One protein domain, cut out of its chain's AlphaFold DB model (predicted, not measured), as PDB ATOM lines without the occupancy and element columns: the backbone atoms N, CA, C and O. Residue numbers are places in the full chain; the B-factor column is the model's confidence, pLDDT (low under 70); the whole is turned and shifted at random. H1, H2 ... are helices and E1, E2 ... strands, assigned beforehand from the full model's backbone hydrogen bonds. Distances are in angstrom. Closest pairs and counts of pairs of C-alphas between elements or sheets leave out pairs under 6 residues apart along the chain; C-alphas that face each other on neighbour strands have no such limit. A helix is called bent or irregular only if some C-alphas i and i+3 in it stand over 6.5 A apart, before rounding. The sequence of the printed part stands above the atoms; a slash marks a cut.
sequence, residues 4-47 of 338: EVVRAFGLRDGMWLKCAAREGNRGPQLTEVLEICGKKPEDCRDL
ATOM      1  N   GLU A   4     210.815 111.378 109.624       87.88
ATOM      2  CA  GLU A   4     211.220 110.667 110.839       87.88
ATOM      3  C   GLU A   4     212.689 110.257 110.792       87.88
ATOM      4  O   GLU A   4     213.410 110.549 111.735       87.88
ATOM      5  N   VAL A   5     213.158 109.683 109.677       87.62
ATOM      6  CA  VAL A   5     214.578 109.329 109.492       87.62
ATOM      7  C   VAL A   5     215.458 110.578 109.549       87.62
ATOM      8  O   VAL A   5     216.495 110.568 110.206       87.62
ATOM      9  N   VAL A   6     215.026 111.676 108.917       89.31
ATOM     10  CA  VAL A   6     215.755 112.956 108.958       89.31
ATOM     11  C   VAL A   6     215.920 113.445 110.396       89.31
ATOM     12  O   VAL A   6     217.031 113.777 110.799       89.31
ATOM     13  N   ARG A   7     214.842 113.439 111.188       88.00
ATOM     14  CA  ARG A   7     214.885 113.858 112.597       88.00
ATOM     15  C   ARG A   7     215.682 112.891 113.469       88.00
ATOM     16  O   ARG A   7     216.473 113.342 114.287       88.00
ATOM     17  N   ALA A   8     215.511 111.585 113.276       87.44
ATOM     18  CA  ALA A   8     216.180 110.560 114.069       87.44
ATOM     19  C   ALA A   8     217.707 110.622 113.927       87.44
ATOM     20  O   ALA A   8     218.418 110.489 114.919       87.44
ATOM     21  N   PHE A   9     218.216 110.865 112.719       86.94
ATOM     22  CA  PHE A   9     219.657 110.926 112.454       86.94
ATOM     23  C   PHE A   9     220.208 112.357 112.351       86.94
ATOM     24  O   PHE A   9     221.378 112.524 112.023       86.94
ATOM     25  N   GLY A  10     219.391 113.386 112.616       87.88
ATOM     26  CA  GLY A  10     219.815 114.789 112.526       87.88
ATOM     27  C   GLY A  10     220.331 115.175 111.135       87.88
ATOM     28  O   GLY A  10     221.291 115.938 111.016       87.88
ATOM     29  N   LEU A  11     219.740 114.607 110.079       90.62
ATOM     30  CA  LEU A  11     220.252 114.750 108.718       90.62
ATOM     31  C   LEU A  11     220.105 116.189 108.223       90.62
ATOM     32  O   LEU A  11     219.053 116.812 108.363       90.62
ATOM     33  N   ARG A  12     221.167 116.688 107.590       92.06
ATOM     34  CA  ARG A  12     221.239 118.021 106.986       92.06
ATOM     35  C   ARG A  12     221.579 117.913 105.507       92.06
ATOM     36  O   ARG A  12     222.157 116.919 105.059       92.06
ATOM     37  N   ASP A  13     221.268 118.965 104.760       92.88
ATOM     38  CA  ASP A  13     221.643 119.050 103.354       92.88
ATOM     39  C   ASP A  13     223.160 118.862 103.171       92.88
ATOM     40  O   ASP A  13     223.981 119.245 104.011       92.88
ATOM     41  N   GLY A  14     223.534 118.198 102.076       92.31
ATOM     42  CA  GLY A  14     224.926 117.875 101.761       92.31
ATOM     43  C   GLY A  14     225.501 116.653 102.491       92.31
ATOM     44  O   GLY A  14     226.634 116.257 102.202       92.31
ATOM     45  N   MET A  15     224.766 116.015 103.410       92.69
ATOM     46  CA  MET A  15     225.214 114.752 104.005       92.69
ATOM     47  C   MET A  15     225.151 113.619 102.976       92.69
ATOM     48  O   MET A  15     224.139 113.423 102.305       92.69
ATOM     49  N   TRP A  16     226.248 112.869 102.846       92.25
ATOM     50  CA  TRP A  16     226.300 111.689 101.982       92.25
ATOM     51  C   TRP A  16     225.959 110.459 102.794       92.25
ATOM     52  O   TRP A  16     226.594 110.215 103.817       92.25
ATOM     53  N   LEU A  17     224.979 109.697 102.334       92.94
ATOM     54  CA  LEU A  17     224.462 108.563 103.075       92.94
ATOM     55  C   LEU A  17     224.762 107.280 102.319       92.94
ATOM     56  O   LEU A  17     224.481 107.171 101.124       92.94
ATOM     57  N   LYS A  18     225.295 106.302 103.040       93.06
ATOM     58  CA  LYS A  18     225.311 104.912 102.604       93.06
ATOM     59  C   LYS A  18     224.168 104.219 103.324       93.06
ATOM     60  O   LYS A  18     224.143 104.190 104.552       93.06
ATOM     61  N   CYS A  19     223.215 103.700 102.564       92.06
ATOM     62  CA  CYS A  19     221.987 103.140 103.113       92.06
ATOM     63  C   CYS A  19     221.690 101.786 102.487       92.06
ATOM     64  O   CYS A  19     221.961 101.579 101.304       92.06
ATOM     65  N   ALA A  20     221.048 100.914 103.258       91.69
ATOM     66  CA  ALA A  20     220.281  99.826 102.682       91.69
ATOM     67  C   ALA A  20     218.944 100.389 102.179       91.69
ATOM     68  O   ALA A  20     218.304 101.227 102.831       91.69
ATOM     69  N   ALA A  21     218.538  99.951 100.993       91.62
ATOM     70  CA  ALA A  21     217.260 100.309 100.408       91.62
ATOM     71  C   ALA A  21     216.562  99.052  99.900       91.62
ATOM     72  O   ALA A  21     217.206  98.131  99.399       91.62
ATOM     73  N   ARG A  22     215.235  99.043 100.006       90.25
ATOM     74  CA  ARG A  22     214.367  98.050  99.368       90.25
ATOM     75  C   ARG A  22     213.633  98.687  98.200       90.25
ATOM     76  O   ARG A  22     213.301  99.876  98.249       90.25
ATOM     77  N   GLU A  23     213.327  97.904  97.176       88.88
ATOM     78  CA  GLU A  23     212.393  98.352  96.149       88.88
ATOM     79  C   GLU A  23     210.993  98.492  96.750       88.88
ATOM     80  O   GLU A  23     210.488  97.598  97.430       88.88
ATOM     81  N   GLY A  24     210.381  99.654  96.546       83.44
ATOM     82  CA  GLY A  24     208.994  99.911  96.908       83.44
ATOM     83  C   GLY A  24     208.216 100.452  95.715       83.44
ATOM     84  O   GLY A  24     208.786 100.840  94.699       83.44
ATOM     85  N   ASN A  25     206.897 100.571  95.874       82.00
ATOM     86  CA  ASN A  25     205.973 100.937  94.789       82.00
ATOM     87  C   ASN A  25     206.228 102.315  94.136       82.00
ATOM     88  O   ASN A  25     205.629 102.623  93.113       82.00
ATOM     89  N   ARG A  26     207.062 103.175  94.736       84.50
ATOM     90  CA  ARG A  26     207.402 104.526  94.236       84.50
ATOM     91  C   ARG A  26     208.915 104.728  94.071       84.50
ATOM     92  O   ARG A  26     209.389 105.860  94.118       84.50
ATOM     93  N   GLY A  27     209.664 103.634  93.935       85.56
ATOM     94  CA  GLY A  27     211.123 103.630  93.868       85.56
ATOM     95  C   GLY A  27     211.793 103.202  95.182       85.56
ATOM     96  O   GLY A  27     211.116 102.716  96.096       85.56
ATOM     97  N   PRO A  28     213.124 103.368  95.283       87.12
ATOM     98  CA  PRO A  28     213.906 102.880  96.413       87.12
ATOM     99  C   PRO A  28     213.456 103.505  97.739       87.12
ATOM    100  O   PRO A  28     213.473 104.726  97.922       87.12
ATOM    101  N   GLN A  29     213.069 102.658  98.689       87.00
ATOM    102  CA  GLN A  29     212.757 103.053 100.056       87.00
ATOM    103  C   GLN A  29     213.937 102.723 100.959       87.00
ATOM    104  O   GLN A  29     214.342 101.570 101.069       87.00
ATOM    105  N   LEU A  30     214.460 103.746 101.628       88.75
ATOM    106  CA  LEU A  30     215.498 103.599 102.642       88.75
ATOM    107  C   LEU A  30     214.968 102.745 103.799       88.75
ATOM    108  O   LEU A  30     213.928 103.079 104.369       88.75
ATOM    109  N   THR A  31     215.687 101.675 104.130       87.75
ATOM    110  CA  THR A  31     215.384 100.795 105.270       87.75
ATOM    111  C   THR A  31     216.310 101.070 106.443       87.75
ATOM    112  O   THR A  31     215.850 101.139 107.575       87.75
ATOM    113  N   GLU A  32     217.597 101.283 106.170       90.19
ATOM    114  CA  GLU A  32     218.623 101.450 107.197       90.19
ATOM    115  C   GLU A  32     219.700 102.436 106.735       90.19
ATOM    116  O   GLU A  32     220.101 102.427 105.567       90.19
ATOM    117  N   VAL A  33     220.169 103.288 107.651       91.44
ATOM    118  CA  VAL A  33     221.312 104.187 107.432       91.44
ATOM    119  C   VAL A  33     222.560 103.508 107.987       91.44
ATOM    120  O   VAL A  33     222.664 103.319 109.194       91.44
ATOM    121  N   LEU A  34     223.499 103.156 107.110       92.25
ATOM    122  CA  LEU A  34     224.727 102.445 107.478       92.25
ATOM    123  C   LEU A  34     225.850 103.422 107.837       92.25
ATOM    124  O   LEU A  34     226.528 103.251 108.844       92.25
ATOM    125  N   GLU A  35     226.047 104.458 107.016       92.75
ATOM    126  CA  GLU A  35     227.084 105.473 107.229       92.75
ATOM    127  C   GLU A  35     226.577 106.866 106.840       92.75
ATOM    128  O   GLU A  35     225.854 107.033 105.852       92.75
ATOM    129  N   ILE A  36     227.031 107.877 107.581       91.88
ATOM    130  CA  ILE A  36     226.821 109.297 107.298       91.88
ATOM    131  C   ILE A  36     228.196 109.923 107.077       91.88
ATOM    132  O   ILE A  36     229.066 109.887 107.940       91.88
ATOM    133  N   CYS A  37     228.430 110.469 105.884       89.06
ATOM    134  CA  CYS A  37     229.706 111.065 105.484       89.06
ATOM    135  C   CYS A  37     230.933 110.149 105.702       89.06
ATOM    136  O   CYS A  37     232.034 110.649 105.921       89.06
ATOM    137  N   GLY A  38     230.748 108.826 105.603       86.62
ATOM    138  CA  GLY A  38     231.803 107.821 105.799       86.62
ATOM    139  C   GLY A  38     232.105 107.486 107.264       86.62
ATOM    140  O   GLY A  38     233.096 106.815 107.535       86.62
ATOM    141  N   LYS A  39     231.281 107.958 108.206       87.75
ATOM    142  CA  LYS A  39     231.336 107.608 109.631       87.75
ATOM    143  C   LYS A  39     230.062 106.882 110.057       87.75
ATOM    144  O   LYS A  39     229.057 106.913 109.338       87.75
ATOM    145  N   LYS A  40     230.092 106.235 111.225       90.44
ATOM    146  CA  LYS A  40     228.882 105.638 111.799       90.44
ATOM    147  C   LYS A  40     227.884 106.747 112.160       90.44
ATOM    148  O   LYS A  40     228.311 107.840 112.529       90.44
ATOM    149  N   PRO A  41     226.567 106.491 112.083       89.00
ATOM    150  CA  PRO A  41     225.560 107.509 112.379       89.00
ATOM    151  C   PRO A  41     225.680 108.118 113.784       89.00
ATOM    152  O   PRO A  41     225.391 109.299 113.963       89.00
ATOM    153  N   GLU A  42     226.131 107.325 114.757       86.38
ATOM    154  CA  GLU A  42     226.363 107.737 116.147       86.38
ATOM    155  C   GLU A  42     227.443 108.828 116.238       86.38
ATOM    156  O   GLU A  42     227.200 109.878 116.826       86.38
ATOM    157  N   ASP A  43     228.569 108.646 115.541       85.62
ATOM    158  CA  ASP A  43     229.703 109.584 115.532       85.62
ATOM    159  C   ASP A  43     229.378 110.925 114.849       85.62
ATOM    160  O   ASP A  43     230.120 111.899 114.978       85.62
ATOM    161  N   CYS A  44     228.307 110.977 114.051       83.38
ATOM    162  CA  CYS A  44     227.909 112.177 113.319       83.38
ATOM    163  C   CYS A  44     226.992 113.109 114.110       83.38
ATOM    164  O   CYS A  44     226.848 114.264 113.705       83.38
ATOM    165  N   ARG A  45     226.370 112.636 115.199       79.38
ATOM    166  CA  ARG A  45     225.471 113.464 116.019       79.38
ATOM    167  C   ARG A  45     226.211 114.562 116.774       79.38
ATOM    168  O   ARG A  45     225.679 115.660 116.877       79.38
ATOM    169  N   ASP A  46     227.427 114.273 117.227       81.88
ATOM    170  CA  ASP A  46     228.222 115.185 118.058       81.88
ATOM    171  C   ASP A  46     229.148 116.099 117.236       81.88
ATOM    172  O   ASP A  46     229.969 116.829 117.792       81.88
ATOM    173  N   LEU A  47     229.054 116.064 115.899       85.75
ATOM    174  CA  LEU A  47     229.865 116.939 115.056       85.75
ATOM    175  C   LEU A  47     229.392 118.393 115.192       85.75
ATOM    176  O   LEU A  47     228.192 118.650 115.050       85.75
TER     177      LEU A  47
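This is residues 4 to 47 of the 338 residues of the protein "Transcription termination factor Rho" of Verrucomicrobia bacterium (UniProt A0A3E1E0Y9). A long, bent hairpin of two antiparallel strands, E1 and E2, runs along the longest axis; the short helix H2 lies beyond the end of E2, at the far end from the hairpin's turn at residues 25 and 26, and the short helix H1 stands off the hairpin. The 44 printed residues hold H1, E1, E2 and H2 in that order, mixed helices and strands. The whole is only just compact, close to loose, with a radius of gyration of the C-alphas of 11.0 A, and spans 35 by 18 by 16 A.

E1, residues 17 to 24, covers 18.8 A; E2, residues 27 to 36, 21.4 A. H1, residues 4 to 8, begins at C-alpha 4 (211.220, 110.667, 110.839); H2, residues 41 to 45, ends at C-alpha 45 (225.471, 113.464, 116.019).

In the hairpin, E1 bends by 60 degrees at residue 20 and E2 by 76 degrees at residue 32. N 22 and O 29 are 2.9 A apart, within hydrogen-bond range. The closest C-alphas of E2 and H2, Glu 35 and Pro 41, are 5.7 A apart. H1 is apart from E2 and H2. Every O i to N i+4 pair is within range in H1; in H2 0 of 1 is, but 2 of 2 O i to N i+3 pairs are.

The farthest C-alphas, Asn 25 and Asp 46, are 35.2 A apart. The printed part has no cut and no long link; no printed residue is under pLDDT 70.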